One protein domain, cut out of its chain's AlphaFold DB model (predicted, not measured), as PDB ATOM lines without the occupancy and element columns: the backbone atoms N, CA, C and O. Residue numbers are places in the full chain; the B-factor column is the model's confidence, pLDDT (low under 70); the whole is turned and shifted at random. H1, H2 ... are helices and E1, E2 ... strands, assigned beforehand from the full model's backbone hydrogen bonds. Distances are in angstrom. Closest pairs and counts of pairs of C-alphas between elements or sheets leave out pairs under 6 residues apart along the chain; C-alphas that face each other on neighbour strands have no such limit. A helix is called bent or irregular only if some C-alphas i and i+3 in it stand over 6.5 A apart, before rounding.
ATOM      1  N   SER A   5     353.428 373.420 304.813       92.94
ATOM      2  CA  SER A   5     353.739 372.337 303.871       92.94
ATOM      3  C   SER A   5     354.350 371.132 304.591       92.94
ATOM      4  O   SER A   5     355.125 371.293 305.531       92.94
ATOM      5  N   PHE A   6     354.021 369.926 304.128       95.19
ATOM      6  CA  PHE A   6     354.464 368.661 304.714       95.19
ATOM      7  C   PHE A   6     355.305 367.877 303.700       95.19
ATOM      8  O   PHE A   6     354.797 367.399 302.686       95.19
ATOM      9  N   LEU A   7     356.597 367.743 303.983       96.00
ATOM     10  CA  LEU A   7     357.586 367.000 303.206       96.00
ATOM     11  C   LEU A   7     357.942 365.715 303.962       96.00
ATOM     12  O   LEU A   7     358.999 365.604 304.584       96.00
ATOM     13  N   LEU A   8     357.004 364.768 303.950       96.56
ATOM     14  CA  LEU A   8     357.089 363.520 304.704       96.56
ATOM     15  C   LEU A   8     357.312 362.344 303.746       96.56
ATOM     16  O   LEU A   8     356.508 362.093 302.847       96.56
ATOM     17  N   GLY A   9     358.435 361.648 303.911       94.25
ATOM     18  CA  GLY A   9     358.825 360.468 303.144       94.25
ATOM     19  C   GLY A   9     358.838 359.170 303.954       94.25
ATOM     20  O   GLY A   9     359.322 358.153 303.445       94.25
ATOM     21  N   LEU A  10     358.415 359.210 305.215       93.38
ATOM     22  CA  LEU A  10     358.227 358.094 306.138       93.38
ATOM     23  C   LEU A  10     356.727 357.905 306.409       93.38
ATOM     24  O   LEU A  10     355.903 358.770 306.111       93.38
ATOM     25  N   ALA A  11     356.358 356.732 306.921       91.88
ATOM     26  CA  ALA A  11     354.978 356.459 307.300       91.88
ATOM     27  C   ALA A  11     354.697 357.036 308.695       91.88
ATOM     28  O   ALA A  11     355.398 356.699 309.643       91.88
ATOM     29  N   HIS A  12     353.646 357.852 308.797       92.56
ATOM     30  CA  HIS A  12     353.119 358.419 310.044       92.56
ATOM     31  C   HIS A  12     351.624 358.100 310.135       92.56
ATOM     32  O   HIS A  12     350.787 358.927 309.765       92.56
ATOM     33  N   PRO A  13     351.259 356.854 310.457       90.31
ATOM     34  CA  PRO A  13     349.869 356.441 310.460       90.31
ATOM     35  C   PRO A  13     349.108 357.031 311.647       90.31
ATOM     36  O   PRO A  13     349.659 357.524 312.631       90.31
ATOM     37  N   GLU A  14     347.793 356.979 311.510       91.81
ATOM     38  CA  GLU A  14     346.863 357.546 312.467       91.81
ATOM     39  C   GLU A  14     346.958 356.858 313.834       91.81
ATOM     40  O   GLU A  14     347.040 355.630 313.945       91.81
ATOM     41  N   ARG A  15     346.922 357.670 314.892       91.88
ATOM     42  CA  ARG A  15     346.890 357.196 316.276       91.88
ATOM     43  C   ARG A  15     345.458 356.833 316.647       91.88
ATOM     44  O   ARG A  15     344.560 357.643 316.463       91.88
ATOM     45  N   GLU A  16     345.256 355.653 317.236       91.06
ATOM     46  CA  GLU A  16     343.928 355.221 317.719       91.06
ATOM     47  C   GLU A  16     343.360 356.188 318.770       91.06
ATOM     48  O   GLU A  16     342.151 356.401 318.839       91.06
ATOM     49  N   PHE A  17     344.231 356.763 319.602       94.81
ATOM     50  CA  PHE A  17     343.862 357.722 320.631       94.81
ATOM     51  C   PHE A  17     345.053 358.619 320.959       94.81
ATOM     52  O   PHE A  17     346.173 358.126 321.112       94.81
ATOM     53  N   CYS A  18     344.819 359.927 321.042       95.50
ATOM     54  CA  CYS A  18     345.840 360.902 321.398       95.50
ATOM     55  C   CYS A  18     345.205 362.100 322.105       95.50
ATOM     56  O   CYS A  18     344.272 362.712 321.586       95.50
ATOM     57  N   VAL A  19     345.714 362.425 323.287       96.50
ATOM     58  CA  VAL A  19     345.177 363.442 324.180       96.50
ATOM     59  C   VAL A  19     346.203 364.556 324.355       96.50
ATOM     60  O   VAL A  19     347.379 364.316 324.646       96.50
ATOM     61  N   GLN A  20     345.729 365.791 324.215       97.19
ATOM     62  CA  GLN A  20     346.404 366.979 324.722       97.19
ATOM     63  C   GLN A  20     345.946 367.203 326.166       97.19
ATOM     64  O   GLN A  20     344.782 367.535 326.404       97.19
ATOM     65  N   TYR A  21     346.836 367.000 327.137       96.50
ATOM     66  CA  TYR A  21     346.481 367.042 328.559       96.50
ATOM     67  C   TYR A  21     347.427 367.951 329.338       96.50
ATOM     68  O   TYR A  21     348.621 367.684 329.412       96.50
ATOM     69  N   GLY A  22     346.889 369.008 329.954       94.69
ATOM     70  CA  GLY A  22     347.665 369.892 330.834       94.69
ATOM     71  C   GLY A  22     348.840 370.607 330.155       94.69
ATOM     72  O   GLY A  22     349.773 371.009 330.843       94.69
ATOM     73  N   GLU A  23     348.805 370.756 328.831       97.12
ATOM     74  CA  GLU A  23     349.882 371.321 328.013       97.12
ATOM     75  C   GLU A  23     349.322 372.328 326.992       97.12
ATOM     76  O   GLU A  23     348.149 372.261 326.602       97.12
ATOM     77  N   THR A  24     350.152 373.277 326.559       97.81
ATOM     78  CA  THR A  24     349.799 374.232 325.497       97.81
ATOM     79  C   THR A  24     349.771 373.562 324.119       97.81
ATOM     80  O   THR A  24     350.399 372.525 323.910       97.81
ATOM     81  N   ASP A  25     349.098 374.178 323.142       97.56
ATOM     82  CA  ASP A  25     349.035 373.653 321.765       97.56
ATOM     83  C   ASP A  25     350.431 373.505 321.138       97.56
ATOM     84  O   ASP A  25     350.697 372.571 320.382       97.56
ATOM     85  N   TYR A  26     351.347 374.416 321.482       96.69
ATOM     86  CA  TYR A  26     352.732 374.371 321.024       96.69
ATOM     87  C   TYR A  26     353.498 373.187 321.626       96.69
ATOM     88  O   TYR A  26     354.165 372.458 320.895       96.69
ATOM     89  N   GLU A  27     353.378 372.955 322.937       97.56
ATOM     90  CA  GLU A  27     354.017 371.813 323.604       97.56
ATOM     91  C   GLU A  27     353.473 370.482 323.076       97.56
ATOM     92  O   GLU A  27     354.262 369.585 322.776       97.56
ATOM     93  N   PHE A  28     352.155 370.394 322.867       97.56
ATOM     94  CA  PHE A  28     351.502 369.239 322.254       97.56
ATOM     95  C   PHE A  28     352.084 368.932 320.872       97.56
ATOM     96  O   PHE A  28     352.506 367.807 320.600       97.56
ATOM     97  N   LEU A  29     352.167 369.952 320.012       96.88
ATOM     98  CA  LEU A  29     352.729 369.829 318.673       96.88
ATOM     99  C   LEU A  29     354.205 369.410 318.725       96.88
ATOM    100  O   LEU A  29     354.571 368.411 318.115       96.88
ATOM    101  N   CYS A  30     355.050 370.107 319.487       97.19
ATOM    102  CA  CYS A  30     356.468 369.763 319.619       97.19
ATOM    103  C   CYS A  30     356.678 368.333 320.124       97.19
ATOM    104  O   CYS A  30     357.541 367.619 319.610       97.19
ATOM    105  N   ARG A  31     355.875 367.897 321.098       96.31
ATOM    106  CA  ARG A  31     355.921 366.536 321.624       96.31
ATOM    107  C   ARG A  31     355.582 365.517 320.543       96.31
ATOM    108  O   ARG A  31     356.379 364.605 320.328       96.31
ATOM    109  N   LEU A  32     354.466 365.683 319.832       96.19
ATOM    110  CA  LEU A  32     354.070 364.761 318.764       96.19
ATOM    111  C   LEU A  32     355.097 364.710 317.633       96.19
ATOM    112  O   LEU A  32     355.467 363.628 317.191       96.19
ATOM    113  N   LEU A  33     355.615 365.859 317.208       97.00
ATOM    114  CA  LEU A  33     356.647 365.913 316.177       97.00
ATOM    115  C   LEU A  33     357.936 365.225 316.637       97.00
ATOM    116  O   LEU A  33     358.537 364.500 315.853       97.00
ATOM    117  N   SER A  34     358.331 365.371 317.908       96.25
ATOM    118  CA  SER A  34     359.482 364.642 318.458       96.25
ATOM    119  C   SER A  34     359.273 363.123 318.457       96.25
ATOM    120  O   SER A  34     360.200 362.384 318.131       96.25
ATOM    121  N   GLU A  35     358.057 362.656 318.761       95.00
ATOM    122  CA  GLU A  35     357.696 361.232 318.735       95.00
ATOM    123  C   GLU A  35     357.723 360.673 317.308       95.00
ATOM    124  O   GLU A  35     358.240 359.586 317.081       95.00
ATOM    125  N   GLU A  36     357.234 361.451 316.343       96.06
ATOM    126  CA  GLU A  36     357.221 361.103 314.919       96.06
ATOM    127  C   GLU A  36     358.554 361.403 314.209       96.06
ATOM    128  O   GLU A  36     358.695 361.189 313.008       96.06
ATOM    129  N   GLY A  37     359.550 361.928 314.924       96.25
ATOM    130  CA  GLY A  37     360.819 362.361 314.348       96.25
ATOM    131  C   GLY A  37     360.701 363.544 313.379       96.25
ATOM    132  O   GLY A  37     361.659 363.860 312.690       96.25
ATOM    133  N   ILE A  38     359.574 364.233 313.290       97.88
ATOM    134  CA  ILE A  38     359.386 365.344 312.356       97.88
ATOM    135  C   ILE A  38     360.065 366.599 312.917       97.88
ATOM    136  O   ILE A  38     359.907 366.948 314.085       97.88
ATOM    137  N   PHE A  39     360.816 367.306 312.078       96.88
ATOM    138  CA  PHE A  39     361.313 368.644 312.387       96.88
ATOM    139  C   PHE A  39     360.576 369.681 311.549       96.88
ATOM    140  O   PHE A  39     359.950 369.354 310.540       96.88
ATOM    141  N   PHE A  40     360.658 370.942 311.959       95.88
ATOM    142  CA  PHE A  40     360.081 372.034 311.195       95.88
ATOM    143  C   PHE A  40     361.018 373.229 311.118       95.88
ATOM    144  O   PHE A  40     361.883 373.424 311.972       95.88
ATOM    145  N   TYR A  41     360.849 374.008 310.062       93.94
ATOM    146  CA  TYR A  41     361.553 375.258 309.826       93.94
ATOM    147  C   TYR A  41     360.669 376.155 308.962       93.94
ATOM    148  O   TYR A  41     359.766 375.685 308.272       93.94
ATOM    149  N   GLU A  42     360.889 377.457 309.023       90.75
ATOM    150  CA  GLU A  42     360.168 378.391 308.162       90.75
ATOM    151  C   GLU A  42     360.823 378.420 306.782       90.75
ATOM    152  O   GLU A  42     361.987 378.112 306.659       90.75
ATOM    153  N   GLU A  43     360.124 378.772 305.718       85.25
ATOM    154  CA  GLU A  43     360.716 379.076 304.422       85.25
ATOM    155  C   GLU A  43     360.193 380.437 303.990       85.25
ATOM    156  O   GLU A  43     358.999 380.627 303.742       85.25
ATOM    157  N   HIS A  44     361.093 381.418 303.946       75.62
ATOM    158  CA  HIS A  44     360.755 382.743 303.452       75.62
ATOM    159  C   HIS A  44     360.642 382.708 301.931       75.62
ATOM    160  O   HIS A  44     361.548 382.233 301.235       75.62
ATOM    161  N   ALA A  45     359.552 383.260 301.399       61.97
ATOM    162  CA  ALA A  45     359.430 383.446 299.968       61.97
ATOM    163  C   ALA A  45     360.594 384.298 299.441       61.97
ATOM    164  O   ALA A  45     360.949 385.332 300.007       61.97
ATOM    165  N   ARG A  46     361.178 383.868 298.315       57.16
ATOM    166  CA  ARG A  46     362.228 384.632 297.618       57.16
ATOM    167  C   ARG A  46     361.731 386.017 297.177       57.16
ATOM    168  O   ARG A  46     362.538 386.933 297.063       57.16
ATOM    169  N   GLU A  47     360.421 386.154 296.956       55.03
ATOM    170  CA  GLU A  47     359.715 387.405 296.664       55.03
ATOM    171  C   GLU A  47     358.372 387.442 297.421       55.03
ATOM    172  O   GLU A  47     357.644 386.449 297.449       55.03
ATOM    173  N   GLY A  48     358.019 388.591 298.008       63.25
ATOM    174  CA  GLY A  48     356.775 388.788 298.768       63.25
ATOM    175  C   GLY A  48     356.919 388.582 300.281       63.25
ATOM    176  O   GLY A  48     358.020 388.457 300.803       63.25
ATOM    177  N   THR A  49     355.792 388.590 300.996       66.56
ATOM    178  CA  THR A  49     355.725 388.423 302.463       66.56
ATOM    179  C   THR A  49     355.273 387.026 302.883       66.56
ATOM    180  O   THR A  49     354.950 386.814 304.047       66.56
ATOM    181  N   ASN A  50     355.183 386.086 301.939       72.06
ATOM    182  CA  ASN A  50     354.715 384.740 302.237       72.06
ATOM    183  C   ASN A  50     355.801 383.995 303.023       72.06
ATOM    184  O   ASN A  50     356.946 383.893 302.581       72.06
ATOM    185  N   GLN A  51     355.423 383.483 304.184       81.38
ATOM    186  CA  GLN A  51     356.247 382.664 305.060       81.38
ATOM    187  C   GLN A  51     355.548 381.318 305.174       81.38
ATOM    188  O   GLN A  51     354.354 381.269 305.460       81.38
ATOM    189  N   LEU A  52     356.268 380.244 304.872       88.69
ATOM    190  CA  LEU A  52     355.714 378.898 304.854       88.69
ATOM    191  C   LEU A  52     356.344 378.086 305.978       88.69
ATOM    192  O   LEU A  52     357.561 377.991 306.045       88.69
ATOM    193  N   LEU A  53     355.548 377.478 306.850       92.94
ATOM    194  CA  LEU A  53     356.075 376.539 307.836       92.94
ATOM    195  C   LEU A  53     356.220 375.153 307.194       92.94
ATOM    196  O   LEU A  53     355.228 374.527 306.812       92.94
ATOM    197  N   ILE A  54     357.453 374.681 307.057       94.50
ATOM    198  CA  ILE A  54     357.775 373.372 306.493       94.50
ATOM    199  C   ILE A  54     357.901 372.354 307.617       94.50
ATOM    200  O   ILE A  54     358.689 372.551 308.535       94.50
ATOM    201  N   PHE A  55     357.195 371.235 307.498       96.94
ATOM    202  CA  PHE A  55     357.400 370.031 308.298       96.94
ATOM    203  C   PHE A  55     358.122 368.992 307.447       96.94
ATOM    204  O   PHE A  55     357.684 368.713 306.332       96.94
ATOM    205  N   ALA A  56     359.208 368.414 307.949       96.88
ATOM    206  CA  ALA A  56     360.004 367.447 307.208       96.88
ATOM    207  C   ALA A  56     360.514 366.312 308.098       96.88
ATOM    208  O   ALA A  56     360.768 366.487 309.289       96.88
ATOM    209  N   ASP A  57     360.701 365.137 307.499       97.12
ATOM    210  CA  ASP A  57     361.185 363.940 308.193       97.12
ATOM    211  C   ASP A  57     362.522 363.406 307.645       97.12
ATOM    212  O   ASP A  57     363.007 362.360 308.086       97.12
ATOM    213  N   LYS A  58     363.135 364.109 306.687       95.75
ATOM    214  CA  LYS A  58     364.439 363.770 306.100       95.75
ATOM    215  C   LYS A  58     365.192 365.036 305.717       95.75
ATOM    216  O   LYS A  58     364.628 365.929 305.089       95.75
ATOM    217  N   ALA A  59     366.503 365.053 305.965       94.25
ATOM    218  CA  ALA A  59     367.391 366.118 305.481       94.25
ATOM    219  C   ALA A  59     367.402 366.254 303.946       94.25
ATOM    220  O   ALA A  59     367.743 367.312 303.422       94.25
ATOM    221  N   PHE A  60     366.993 365.208 303.216       93.56
ATOM    222  CA  PHE A  60     366.829 365.239 301.759       93.56
ATOM    223  C   PHE A  60     365.918 366.380 301.280       93.56
ATOM    224  O   PHE A  60     366.152 366.929 300.208       93.56
ATOM    225  N   TYR A  61     364.907 366.744 302.073       94.12
ATOM    226  CA  TYR A  61     363.940 367.782 301.719       94.12
ATOM    227  C   TYR A  61     364.440 369.211 301.947       94.12
ATOM    228  O   TYR A  61     363.784 370.157 301.521       94.12
ATOM    229  N   LEU A  62     365.600 369.383 302.586       93.56
ATOM    230  CA  LEU A  62     366.186 370.702 302.783       93.56
ATOM    231  C   LEU A  62     366.646 371.303 301.442       93.56
ATOM    232  O   LEU A  62     367.122 370.565 300.572       93.56
ATOM    233  N   PRO A  63     366.608 372.637 301.277       92.31
ATOM    234  CA  PRO A  63     367.121 373.321 300.090       92.31
ATOM    235  C   PRO A  63     368.564 372.933 299.758       92.31
ATOM    236  O   PRO A  63     369.338 372.587 300.652       92.31
ATOM    237  N   GLU A  64     368.938 372.984 298.479       94.31
ATOM    238  CA  GLU A  64     370.314 372.713 298.038       94.31
ATOM    239  C   GLU A  64     371.336 373.608 298.752       94.31
ATOM    240  O   GLU A  64     371.069 374.775 299.055       94.31
ATOM    241  N   ALA A  65     372.520 373.046 299.010       97.12
ATOM    242  CA  ALA A  65     373.597 373.770 299.660       97.12
ATOM    243  C   ALA A  65     374.148 374.880 298.753       97.12
ATOM    244  O   ALA A  65     374.353 374.682 297.556       97.12
ATOM    245  N   PHE A  66     374.423 376.050 299.331       96.81
ATOM    246  CA  PHE A  66     375.139 377.129 298.647       96.81
ATOM    247  C   PHE A  66     376.575 377.264 299.177       96.81
ATOM    248  O   PHE A  66     376.801 377.090 300.375       96.81
ATOM    249  N   PRO A  67     377.561 377.612 298.332       97.94
ATOM    250  CA  PRO A  67     378.939 377.769 298.784       97.94
ATOM    251  C   PRO A  67     379.123 379.056 299.594       97.94
ATOM    252  O   PRO A  67     378.595 380.115 299.234       97.94
ATOM    253  N   ILE A  68     379.919 378.984 300.659       97.88
ATOM    254  CA  ILE A  68     380.374 380.150 301.421       97.88
ATOM    255  C   ILE A  68     381.836 379.954 301.866       97.88
ATOM    256  O   ILE A  68     382.168 378.917 302.449       97.88
ATOM    257  N   PRO A  69     382.740 380.909 301.577       97.50
ATOM    258  CA  PRO A  69     384.147 380.774 301.932       97.50
ATOM    259  C   PRO A  69     384.390 381.078 303.406       97.50
ATOM    260  O   PRO A  69     383.748 381.948 304.006       97.50
ATOM    261  N   PHE A  70     385.378 380.402 303.976       97.94
ATOM    262  CA  PHE A  70     385.992 380.773 305.231       97.94
ATOM    263  C   PHE A  70     386.984 381.913 304.993       97.94
ATOM    264  O   PHE A  70     387.878 381.831 304.154       97.94
ATOM    265  N   ASN A  71     386.840 382.996 305.747       96.12
ATOM    266  CA  ASN A  71     387.793 384.092 305.748       96.12
ATOM    267  C   ASN A  71     387.919 384.659 307.169       96.12
ATOM    268  O   ASN A  71     387.058 385.441 307.580       96.12
ATOM    269  N   PRO A  72     389.002 384.346 307.905       94.62
ATOM    270  CA  PRO A  72     389.178 384.791 309.287       94.62
ATOM    271  C   PRO A  72     389.418 386.304 309.411       94.62
ATOM    272  O   PRO A  72     389.387 386.850 310.511       94.62
ATOM    273  N   GLN A  73     389.667 386.996 308.294       90.81
ATOM    274  CA  GLN A  73     389.886 388.439 308.232       90.81
ATOM    275  C   GLN A  73     388.946 389.063 307.185       90.81
ATOM    276  O   GLN A  73     389.392 389.520 306.122       90.81
ATOM    277  N   PRO A  74     387.623 389.075 307.448       85.19
ATOM    278  CA  PRO A  74     386.665 389.667 306.531       85.19
ATOM    279  C   PRO A  74     386.919 391.171 306.415       85.19
ATOM    280  O   PRO A  74     387.087 391.872 307.413       85.19
ATOM    281  N   ARG A  75     386.919 391.694 305.186       79.19
ATOM    282  CA  ARG A  75     386.870 393.148 304.983       79.19
ATOM    283  C   ARG A  75     385.404 393.601 305.089       79.19
ATOM    284  O   ARG A  75     384.547 392.898 304.559       79.19
ATOM    285  N   PRO A  76     385.095 394.763 305.692       64.69
ATOM    286  CA  PRO A  76     383.711 395.202 305.932       64.69
ATOM    287  C   PRO A  76     382.806 395.274 304.689       64.69
ATOM    288  O   PRO A  76     381.600 395.115 304.796       64.69
ATOM    289  N   THR A  77     383.383 395.490 303.506       62.50
ATOM    290  CA  THR A  77     382.686 395.572 302.209       62.50
ATOM    291  C   THR A  77     382.920 394.347 301.313       62.50
ATOM    292  O   THR A  77     382.708 394.413 300.103       62.50
ATOM    293  N   ALA A  78     383.416 393.239 301.872       68.44
ATOM    294  CA  ALA A  78     383.714 392.023 301.120       68.44
ATOM    295  C   ALA A  78     382.496 391.108 300.934       68.44
ATOM    296  O   ALA A  78     381.474 391.227 301.603       68.44
ATOM    297  N   THR A  79     382.672 390.153 300.022       84.56
ATOM    298  CA  THR A  79     381.820 388.982 299.811       84.56
ATOM    299  C   THR A  79     381.435 388.306 301.130       84.56
ATOM    300  O   THR A  79     382.242 388.240 302.059       84.56
ATOM    301  N   ALA A  80     380.211 387.776 301.185       92.88
ATOM    302  CA  ALA A  80     379.731 386.972 302.302       92.88
ATOM    303  C   ALA A  80     380.699 385.817 302.616       92.88
ATOM    304  O   ALA A  80     381.125 385.105 301.707       92.88
ATOM    305  N   CYS A  81     381.040 385.638 303.889       95.81
ATOM    306  CA  CYS A  81     381.978 384.624 304.352       95.81
ATOM    307  C   CYS A  81     381.690 384.206 305.800       95.81
ATOM    308  O   CYS A  81     380.972 384.883 306.542       95.81
ATOM    309  N   ILE A  82     382.291 383.099 306.214       97.75
ATOM    310  CA  ILE A  82     382.353 382.663 307.610       97.75
ATOM    311  C   ILE A  82     383.714 383.085 308.168       97.75
ATOM    312  O   ILE A  82     384.745 382.730 307.609       97.75
ATOM    313  N   SER A  83     383.734 383.866 309.245       96.75
ATOM    314  CA  SER A  83     384.968 384.380 309.859       96.75
ATOM    315  C   SER A  83     385.455 383.563 311.047       96.75
ATOM    316  O   SER A  83     386.635 383.601 311.392       96.75
ATOM    317  N   HIS A  84     384.561 382.792 311.658       97.62
ATOM    318  CA  HIS A  84     384.885 381.841 312.708       97.62
ATOM    319  C   HIS A  84     384.112 380.555 312.462       97.62
ATOM    320  O   HIS A  84     382.927 380.619 312.142       97.62
ATOM    321  N   PHE A  85     384.771 379.413 312.621       98.31
ATOM    322  CA  PHE A  85     384.157 378.101 312.494       98.31
ATOM    323  C   PHE A  85     384.846 377.143 313.466       98.31
ATOM    324  O   PHE A  85     386.058 376.949 313.397       98.31
ATOM    325  N   SER A  86     384.084 376.593 314.401       97.25
ATOM    326  CA  SER A  86     384.560 375.682 315.439       97.25
ATOM    327  C   SER A  86     383.707 374.427 315.416       97.25
ATOM    328  O   SER A  86     382.496 374.516 315.591       97.25
ATOM    329  N   HIS A  87     384.328 373.270 315.198       96.44
ATOM    330  CA  HIS A  87     383.663 371.969 315.212       96.44
ATOM    331  C   HIS A  87     383.917 371.265 316.545       96.44
ATOM    332  O   HIS A  87     385.039 371.237 317.049       96.44
ATOM    333  N   CYS A  88     382.855 370.719 317.129       94.25
ATOM    334  CA  CYS A  88     382.877 370.019 318.402       94.25
ATOM    335  C   CYS A  88     382.130 368.693 318.271       94.25
ATOM    336  O   CYS A  88     381.040 368.644 317.697       94.25
ATOM    337  N   ALA A  89     382.707 367.641 318.855       92.94
ATOM    338  CA  ALA A  89     382.061 366.350 319.021       92.94
ATOM    339  C   ALA A  89     381.855 366.039 320.511       92.94
ATOM    340  O   ALA A  89     382.723 366.332 321.336       92.94
ATOM    341  N   GLN A  90     380.718 365.439 320.867       92.31
ATOM    342  CA  GLN A  90     380.352 365.147 322.256       92.31
ATOM    343  C   GLN A  90     379.820 363.721 322.433       92.31
ATOM    344  O   GLN A  90     379.288 363.120 321.504       92.31
ATOM    345  N   GLU A 157     377.611 366.161 316.912       94.75
ATOM    346  CA  GLU A 157     378.544 366.949 316.103       94.75
ATOM    347  C   GLU A 157     377.917 368.292 315.767       94.75
ATOM    348  O   GLU A 157     376.951 368.353 315.006       94.75
ATOM    349  N   ILE A 158     378.496 369.356 316.311       96.50
ATOM    350  CA  ILE A 158     378.062 370.728 316.066       96.50
ATOM    351  C   ILE A 158     379.246 371.534 315.559       96.50
ATOM    352  O   ILE A 158     380.330 371.512 316.141       96.50
ATOM    353  N   ALA A 159     379.009 372.298 314.503       98.06
ATOM    354  CA  ALA A 159     379.824 373.435 314.142       98.06
ATOM    355  C   ALA A 159     379.163 374.732 314.616       98.06
ATOM    356  O   ALA A 159     377.996 374.977 314.322       98.06
ATOM    357  N   ALA A 160     379.907 375.575 315.324       98.19
ATOM    358  CA  ALA A 160     379.499 376.925 315.691       98.19
ATOM    359  C   ALA A 160     380.346 377.940 314.923       98.19
ATOM    360  O   ALA A 160     381.568 377.787 314.823       98.19
ATOM    361  N   GLY A 161     379.722 378.988 314.391       97.62
ATOM    362  CA  GLY A 161     380.441 379.966 313.589       97.62
ATOM    363  C   GLY A 161     379.865 381.370 313.613       97.62
ATOM    364  O   GLY A 161     378.737 381.596 314.038       97.62
ATOM    365  N   ASN A 162     380.676 382.311 313.129       97.75
ATOM    366  CA  ASN A 162     380.285 383.700 312.907       97.75
ATOM    367  C   ASN A 162     380.386 384.021 311.415       97.75
ATOM    368  O   ASN A 162     381.373 383.674 310.764       97.75
ATOM    369  N   SER A 163     379.384 384.706 310.877       96.38
ATOM    370  CA  SER A 163     379.313 385.110 309.475       96.38
ATOM    371  C   SER A 163     378.746 386.521 309.329       96.38
ATOM    372  O   SER A 163     378.079 387.036 310.219       96.38
ATOM    373  N   ASN A 164     378.990 387.146 308.180       93.69
ATOM    374  CA  ASN A 164     378.305 388.364 307.738       93.69
ATOM    375  C   ASN A 164     377.144 388.068 306.761       93.69
ATOM    376  O   ASN A 164     376.682 388.965 306.058       93.69
ATOM    377  N   SER A 165     376.692 386.812 306.669       93.31
ATOM    378  CA  SER A 165     375.637 386.370 305.752       93.31
ATOM    379  C   SER A 165     374.305 386.141 306.469       93.31
ATOM    380  O   SER A 165     374.217 385.297 307.356       93.31
ATOM    381  N   ALA A 166     373.234 386.792 306.007       92.31
ATOM    382  CA  ALA A 166     371.858 386.484 306.428       92.31
ATOM    383  C   ALA A 166     371.333 385.147 305.863       92.31
ATOM    384  O   ALA A 166     370.258 384.698 306.239       92.31
ATOM    385  N   LYS A 167     372.064 384.504 304.937       93.12
ATOM    386  CA  LYS A 167     371.618 383.258 304.289       93.12
ATOM    387  C   LYS A 167     371.806 382.009 305.154       93.12
ATOM    388  O   LYS A 167     371.336 380.950 304.762       93.12
ATOM    389  N   LEU A 168     372.501 382.122 306.285       95.75
ATOM    390  CA  LEU A 168     372.717 381.027 307.231       95.75
ATOM    391  C   LEU A 168     371.645 381.075 308.324       95.75
ATOM    392  O   LEU A 168     371.837 381.719 309.350       95.75
ATOM    393  N   TRP A 169     370.513 380.423 308.094       93.94
ATOM    394  CA  TRP A 169     369.394 380.363 309.041       93.94
ATOM    395  C   TRP A 169     368.792 378.942 309.076       93.94
ATOM    396  O   TRP A 169     369.037 378.175 308.134       93.94
ATOM    397  N   PRO A 170     368.092 378.532 310.154       95.12
ATOM    398  CA  PRO A 170     367.631 377.156 310.337       95.12
ATOM    399  C   PRO A 170     366.845 376.618 309.146       95.12
ATOM    400  O   PRO A 170     365.951 377.282 308.642       95.12
ATOM    401  N   GLY A 171     367.177 375.407 308.699       93.12
ATOM    402  CA  GLY A 171     366.548 374.812 307.515       93.12
ATOM    403  C   GLY A 171     367.260 375.119 306.196       93.12
ATOM    404  O   GLY A 171     366.828 374.656 305.147       93.12
ATOM    405  N   THR A 172     368.392 375.829 306.224       94.75
ATOM    406  CA  THR A 172     369.285 375.969 305.061       94.75
ATOM    407  C   THR A 172     370.480 375.024 305.124       94.75
ATOM    408  O   THR A 172     370.881 374.552 306.192       94.75
ATOM    409  N   ARG A 173     371.079 374.768 303.956       97.31
ATOM    410  CA  ARG A 173     372.358 374.065 303.828       97.31
ATOM    411  C   ARG A 173     373.398 374.965 303.175       97.31
ATOM    412  O   ARG A 173     373.069 375.779 302.313       97.31
ATOM    413  N   PHE A 174     374.657 374.796 303.555       98.19
ATOM    414  CA  PHE A 174     375.784 375.483 302.935       98.19
ATOM    415  C   PHE A 174     376.976 374.546 302.774       98.19
ATOM    416  O   PHE A 174     377.163 373.630 303.570       98.19
ATOM    417  N   THR A 175     377.798 374.811 301.766       98.62
ATOM    418  CA  THR A 175     379.092 374.154 301.572       98.62
ATOM    419  C   THR A 175     380.176 375.091 302.088       98.62
ATOM    420  O   THR A 175     380.365 376.182 301.537       98.62
ATOM    421  N   LEU A 176     380.874 374.698 303.158       98.69
ATOM    422  CA  LEU A 176     382.033 375.453 303.632       98.69
ATOM    423  C   LEU A 176     383.183 375.270 302.638       98.69
ATOM    424  O   LEU A 176     383.447 374.158 302.187       98.69
ATOM    425  N   THR A 177     383.853 376.362 302.290       98.44
ATOM    426  CA  THR A 177     384.993 376.361 301.361       98.44
ATOM    427  C   THR A 177     386.155 377.156 301.949       98.44
ATOM    428  O   THR A 177     385.947 377.978 302.837       98.44
ATOM    429  N   ASP A 178     387.376 376.920 301.469       97.38
ATOM    430  CA  ASP A 178     388.594 377.649 301.857       97.38
ATOM    431  C   ASP A 178     388.974 377.583 303.356       97.38
ATOM    432  O   ASP A 178     389.799 378.367 303.835       97.38
ATOM    433  N   HIS A 179     388.416 376.640 304.124       98.19
ATOM    434  CA  HIS A 179     388.822 376.415 305.510       98.19
ATOM    435  C   HIS A 179     390.177 375.672 305.566       98.19
ATOM    436  O   HIS A 179     390.359 374.699 304.834       98.19
ATOM    437  N   PRO A 180     391.135 376.070 306.434       97.31
ATOM    438  CA  PRO A 180     392.451 375.423 306.525       97.31
ATOM    439  C   PRO A 180     392.417 373.939 306.920       97.31
ATOM    440  O   PRO A 180     393.316 373.185 306.555       97.31
ATOM    441  N   ALA A 181     391.411 373.537 307.697       97.25
ATOM    442  CA  ALA A 181     391.116 372.135 307.984       97.25
ATOM    443  C   ALA A 181     390.176 371.591 306.899       97.25
ATOM    444  O   ALA A 181     389.016 372.005 306.833       97.25
ATOM    445  N   ASP A 182     390.713 370.728 306.034       97.31
ATOM    446  CA  ASP A 182     390.062 370.285 304.795       97.31
ATOM    447  C   ASP A 182     388.817 369.420 305.029       97.31
ATOM    448  O   ASP A 182     387.846 369.488 304.283       97.31
ATOM    449  N   ASP A 183     388.795 368.670 306.129       95.06
ATOM    450  CA  ASP A 183     387.664 367.852 306.566       95.06
ATOM    451  C   ASP A 183     386.403 368.672 306.888       95.06
ATOM    452  O   ASP A 183     385.286 368.146 306.827       95.06
ATOM    453  N   LEU A 184     386.564 369.967 307.182       97.50
ATOM    454  CA  LEU A 184     385.450 370.886 307.408       97.50
ATOM    455  C   LEU A 184     384.882 371.473 306.105       97.50
ATOM    456  O   LEU A 184     383.752 371.970 306.127       97.50
ATOM    457  N   ASN A 185     385.601 371.387 304.976       98.19
ATOM    458  CA  ASN A 185     385.158 371.874 303.660       98.19
ATOM    459  C   ASN A 185     384.134 370.922 303.018       98.19
ATOM    460  O   ASN A 185     384.411 370.202 302.059       98.19
ATOM    461  N   ARG A 186     382.932 370.887 303.591       98.06
ATOM    462  CA  ARG A 186     381.836 369.984 303.225       98.06
ATOM    463  C   ARG A 186     380.482 370.662 303.408       98.06
ATOM    464  O   ARG A 186     380.411 371.823 303.811       98.06
ATOM    465  N   ASP A 187     379.416 369.917 303.140       98.38
ATOM    466  CA  ASP A 187     378.051 370.387 303.354       98.38
ATOM    467  C   ASP A 187     377.640 370.309 304.828       98.38
ATOM    468  O   ASP A 187     377.794 369.284 305.505       98.38
ATOM    469  N   TRP A 188     377.033 371.398 305.283       98.38
ATOM    470  CA  TRP A 188     376.520 371.613 306.626       98.38
ATOM    471  C   TRP A 188     375.058 372.063 306.562       98.38
ATOM    472  O   TRP A 188     374.662 372.804 305.665       98.38
ATOM    473  N   GLN A 189     374.255 371.620 307.522       97.69
ATOM    474  CA  GLN A 189     372.875 372.051 307.734       97.69
ATOM    475  C   GLN A 189     372.836 373.027 308.907       97.69
ATOM    476  O   GLN A 189     373.275 372.676 309.997       97.69
ATOM    477  N   VAL A 190     372.267 374.218 308.715       97.69
ATOM    478  CA  VAL A 190     372.068 375.193 309.795       97.69
ATOM    479  C   VAL A 190     370.879 374.764 310.658       97.69
ATOM    480  O   VAL A 190     369.798 374.476 310.138       97.69
ATOM    481  N   VAL A 191     371.079 374.739 311.976       97.00
ATOM    482  CA  VAL A 191     370.067 374.343 312.976       97.00
ATOM    483  C   VAL A 191     369.710 375.470 313.944       97.00
ATOM    484  O   VAL A 191     368.635 375.446 314.531       97.00
ATOM    485  N   ALA A 192     370.566 376.486 314.078       97.06
ATOM    486  CA  ALA A 192     370.287 377.695 314.849       97.06
ATOM    487  C   ALA A 192     371.002 378.899 314.225       97.06
ATOM    488  O   ALA A 192     372.093 378.750 313.670       97.06
ATOM    489  N   SER A 193     370.414 380.090 314.343       97.00
ATOM    490  CA  SER A 193     371.064 381.350 313.976       97.00
ATOM    491  C   SER A 193     370.564 382.505 314.833       97.00
ATOM    492  O   SER A 193     369.365 382.610 315.083       97.00
ATOM    493  N   GLU A 194     371.462 383.412 315.187       97.56
ATOM    494  CA  GLU A 194     371.179 384.691 315.823       97.56
ATOM    495  C   GLU A 194     371.757 385.804 314.945       97.56
ATOM    496  O   GLU A 194     372.970 385.890 314.731       97.56
ATOM    497  N   LEU A 195     370.869 386.638 314.398       94.56
ATOM    498  CA  LEU A 195     371.218 387.706 313.467       94.56
ATOM    499  C   LEU A 195     371.134 389.063 314.167       94.56
ATOM    500  O   LEU A 195     370.081 389.445 314.673       94.56
ATOM    501  N   HIS A 196     372.226 389.818 314.127       94.12
ATOM    502  CA  HIS A 196     372.318 391.177 314.652       94.12
ATOM    503  C   HIS A 196     372.777 392.134 313.554       94.12
ATOM    504  O   HIS A 196     373.698 391.825 312.795       94.12
ATOM    505  N   GLY A 197     372.131 393.293 313.449       90.94
ATOM    506  CA  GLY A 197     372.431 394.296 312.432       90.94
ATOM    507  C   GLY A 197     372.452 395.701 313.017       90.94
ATOM    508  O   GLY A 197     371.572 396.066 313.795       90.94
ATOM    509  N   GLU A 198     373.432 396.507 312.611       88.12
ATOM    510  CA  GLU A 198     373.557 397.901 313.037       88.12
ATOM    511  C   GLU A 198     373.736 398.821 311.833       88.12
ATOM    512  O   GLU A 198     374.511 398.542 310.916       88.12
ATOM    513  N   GLN A 199     373.063 399.976 311.854       86.31
ATOM    514  CA  GLN A 199     373.195 401.003 310.819       86.31
ATOM    515  C   GLN A 199     373.540 402.381 311.417       86.31
ATOM    516  O   GLN A 199     372.701 403.285 311.439       86.31
ATOM    517  N   PRO A 200     374.787 402.598 311.873       79.62
ATOM    518  CA  PRO A 200     375.175 403.842 312.545       79.62
ATOM    519  C   PRO A 200     375.136 405.095 311.652       79.62
ATOM    520  O   PRO A 200     375.031 406.215 312.154       79.62
ATOM    521  N   GLN A 201     375.221 404.926 310.327       77.50
ATOM    522  CA  GLN A 201     375.186 406.019 309.341       77.50
ATOM    523  C   GLN A 201     373.775 406.527 309.023       77.50
ATOM    524  O   GLN A 201     373.633 407.552 308.359       77.50
ATOM    525  N   ALA A 202     372.723 405.850 309.497       75.69
ATOM    526  CA  ALA A 202     371.352 406.339 309.344       75.69
ATOM    527  C   ALA A 202     371.096 407.632 310.150       75.69
ATOM    528  O   ALA A 202     370.114 408.327 309.899       75.69
ATOM    529  N   VAL A 203     371.987 407.977 311.091       74.81
ATOM    530  CA  VAL A 203     371.943 409.226 311.860       74.81
ATOM    531  C   VAL A 203     372.687 410.340 311.101       74.81
ATOM    532  O   VAL A 203     373.900 410.223 310.891       74.81
ATOM    533  N   PRO A 204     372.017 411.446 310.717       73.75
ATOM    534  CA  PRO A 204     372.670 412.573 310.052       73.75
ATOM    535  C   PRO A 204     373.823 413.149 310.890       73.75
ATOM    536  O   PRO A 204     373.645 413.469 312.062       73.75
ATOM    537  N   GLY A 205     375.007 413.297 310.285       72.44
ATOM    538  CA  GLY A 205     376.212 413.818 310.954       72.44
ATOM    539  C   GLY A 205     377.071 412.765 311.670       72.44
ATOM    540  O   GLY A 205     378.074 413.118 312.288       72.44
ATOM    541  N   SER A 206     376.707 411.483 311.582       69.88
ATOM    542  CA  SER A 206     377.492 410.374 312.130       69.88
ATOM    543  C   SER A 206     378.740 410.084 311.285       69.88
ATOM    544  O   SER A 206     378.643 409.825 310.089       69.88
ATOM    545  N   ASN A 207     379.912 410.070 311.930       68.44
ATOM    546  CA  ASN A 207     381.175 409.557 311.371       68.44
ATOM    547  C   ASN A 207     381.441 408.099 311.802       68.44
ATOM    548  O   ASN A 207     382.585 407.642 311.775       68.44
ATOM    549  N   ALA A 208     380.415 407.392 312.285       65.81
ATOM    550  CA  ALA A 208     380.546 406.015 312.744       65.81
ATOM    551  C   ALA A 208     380.772 405.037 311.575       65.81
ATOM    552  O   ALA A 208     380.580 405.371 310.400       65.81
ATOM    553  N   SER A 209     381.191 403.816 311.919       68.50
ATOM    554  CA  SER A 209     381.391 402.708 310.981       68.50
ATOM    555  C   SER A 209     380.175 402.486 310.068       68.50
ATOM    556  O   SER A 209     379.043 402.819 310.423       68.50
ATOM    557  N   GLY A 210     380.416 401.924 308.877       73.25
ATOM    558  CA  GLY A 210     379.350 401.550 307.939       73.25
ATOM    559  C   GLY A 210     378.389 400.501 308.513       73.25
ATOM    560  O   GLY A 210     378.654 399.931 309.568       73.25
ATOM    561  N   THR A 211     377.282 400.247 307.812       82.88
ATOM    562  CA  THR A 211     376.292 399.222 308.183       82.88
ATOM    563  C   THR A 211     376.953 397.860 308.399       82.88
ATOM    564  O   THR A 211     377.698 397.396 307.535       82.88
ATOM    565  N   THR A 212     376.662 397.210 309.525       85.12
ATOM    566  CA  THR A 212     377.188 395.888 309.877       85.12
ATOM    567  C   THR A 212     376.061 394.869 310.011       85.12
ATOM    568  O   THR A 212     374.941 395.192 310.405       85.12
ATOM    569  N   LEU A 213     376.377 393.621 309.672       88.81
ATOM    570  CA  LEU A 213     375.532 392.456 309.897       88.81
ATOM    571  C   LEU A 213     376.410 391.335 310.449       88.81
ATOM    572  O   LEU A 213     377.439 391.005 309.853       88.81
ATOM    573  N   THR A 214     375.999 390.752 311.565       92.69
ATOM    574  CA  THR A 214     376.662 389.617 312.206       92.69
ATOM    575  C   THR A 214     375.655 388.507 312.438       92.69
ATOM    576  O   THR A 214     374.579 388.748 312.970       92.69
ATOM    577  N   ASN A 215     376.016 387.293 312.043       96.44
ATOM    578  CA  ASN A 215     375.218 386.091 312.203       96.44
ATOM    579  C   ASN A 215     376.034 385.047 312.967       96.44
ATOM    580  O   ASN A 215     377.032 384.546 312.438       96.44
ATOM    581  N   ALA A 216     375.623 384.745 314.195       98.31
ATOM    582  CA  ALA A 216     376.144 383.627 314.965       98.31
ATOM    583  C   ALA A 216     375.258 382.407 314.700       98.31
ATOM    584  O   ALA A 216     374.057 382.454 314.945       98.31
ATOM    585  N   PHE A 217     375.824 381.314 314.194       98.44
ATOM    586  CA  PHE A 217     375.043 380.150 313.777       98.44
ATOM    587  C   PHE A 217     375.590 378.845 314.349       98.44
ATOM    588  O   PHE A 217     376.773 378.732 314.686       98.44
ATOM    589  N   GLN A 218     374.715 377.844 314.416       98.38
ATOM    590  CA  GLN A 218     375.066 376.453 314.672       98.38
ATOM    591  C   GLN A 218     374.650 375.590 313.488       98.38
ATOM    592  O   GLN A 218     373.591 375.800 312.889       98.38
ATOM    593  N   ALA A 219     375.477 374.606 313.167       98.38
ATOM    594  CA  ALA A 219     375.247 373.684 312.076       98.38
ATOM    595  C   ALA A 219     375.652 372.253 312.436       98.38
ATOM    596  O   ALA A 219     376.526 372.034 313.271       98.38
ATOM    597  N   ILE A 220     375.039 371.286 311.764       97.38
ATOM    598  CA  ILE A 220     375.370 369.860 311.842       97.38
ATOM    599  C   ILE A 220     375.800 369.354 310.455       97.38
ATOM    600  O   ILE A 220     375.522 370.023 309.455       97.38
ATOM    601  N   PRO A 221     376.454 368.187 310.337       96.25
ATOM    602  CA  PRO A 221     376.739 367.594 309.031       96.25
ATOM    603  C   PRO A 221     375.461 367.401 308.194       96.25
ATOM    604  O   PRO A 221     374.498 366.801 308.664       96.25
ATOM    605  N   ALA A 222     375.450 367.861 306.937       95.94
ATOM    606  CA  ALA A 222     374.233 367.878 306.107       95.94
ATOM    607  C   ALA A 222     373.695 366.492 305.699       95.94
ATOM    608  O   ALA A 222     372.592 366.384 305.167       95.94
TER     609      ALA A 222
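What this domain is: This is residues 5 to 90 and 157 to 222 of the 346 residues of the protein "Vgr family type VI secretion system" of Salmonella enterica subsp. salamae (UniProt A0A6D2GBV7). Two lobes sit end to end: a six-strand sheet, E4 E7 E8 E9 E6 E5, curled and folded back on itself into a loose, not fully closed barrel, and a smaller lobe in which the three-strand sheet E1 E3 E2 has the helix H1 grazing it. The long hairpin of E8 and E9 makes one end of the longest axis, and the long loop before H1 makes the other. The printed part has 152 residues, with one named helix and nine named strands in the order E1 H1 E2 E3 E4 E5 E6 E7 E8 E9; both sheets are mixed. The class is mostly strand, with 72 residues in named elements, under half of those printed. The whole is loose, with a radius of gyration of the C-alphas of 19.2 A, and spans 65 by 43 by 31 A.

Where its parts are: E1, residues 5 to 7, begins with C-alpha 5 at (353.739, 372.337, 303.871). H1, residues 25 to 35, is 15.4 A long. E2, residues 39 to 44, is 16.7 A long, and E3, residues 51 to 56, is 15.8 A. E4 is residues 66 to 69, and its C-alpha 66 is at (375.139, 377.129, 298.647). E5, residues 82 to 89, is 19.9 A long; E6, residues 157 to 163, is 19.3 A. E7, residues 173 to 177, is 13.1 A long. E8, residues 187 to 198, is the longest strand by residues, 29.5 A from end to end, and bends by 76 degrees at residue 191. E9, residues 212 to 221, is 28.3 A long and ends with C-alpha 221 at (376.739, 367.594, 309.031).

How they stand to each other: The larger sheet is strongly twisted and is a folded sheet, one sheet bent back into two leaves: E4 and E7 face E9, E6 and E5, with E8 as the hinge. E4 and E5 are its edge strands, and their closest C-alphas, those of Pro 69 and Ile 82, are 6.2 A apart. E4 and E7 are parallel at 34 degrees, with N 175 and O 66 at 2.9 A. E7, E8 and E9 form a meander, each strand the antiparallel neighbour of the one before; with E6 they form a Greek key, in which the first strand, E6, is the antiparallel neighbour of the fourth, E9. In the hairpin of E7 and E8, N 188 and O 174 are 2.8 A apart; in that of E8 and E9, N 194 and O 216 are 2.8 A apart. Between E9 and E6, N 217 and O 161 are 2.9 A apart, and between E6 and E5, N 160 and O 86 are 2.8 A. In the smaller sheet, the hairpin of E2 and E3 is antiparallel at 153 degrees, with N 43 and O 52 at 2.7 A, and E1 is parallel to E3 at 27 degrees, with N 7 and O 55 at 2.8 A. H1 is on this sheet but only grazes it, with its residues 30 to 33. Every O i to N i+4 pair of H1 is within hydrogen-bond range. H1 is not on the larger sheet, and E1, E2 and E3 are apart from its strands.

The domain as a whole: The outline is elongated, but only just, and the C-alphas of Glu 16 and Gly 205, the two farthest apart, are 67.2 A from each other. Residues 21 to 27, of which 25 to 27 belong to H1, and residues 45 to 50 stand free. Residues 91 to 156 are not printed, and C-alphas 90 and 157 are 6.7 A apart across the cut. The links E1 to H1, E4 to E5 and E8 to E9 are long. The mean pLDDT of the printed part is 91.3, and residues 45 to 49, 76 to 78 and 206 to 209 are under 70.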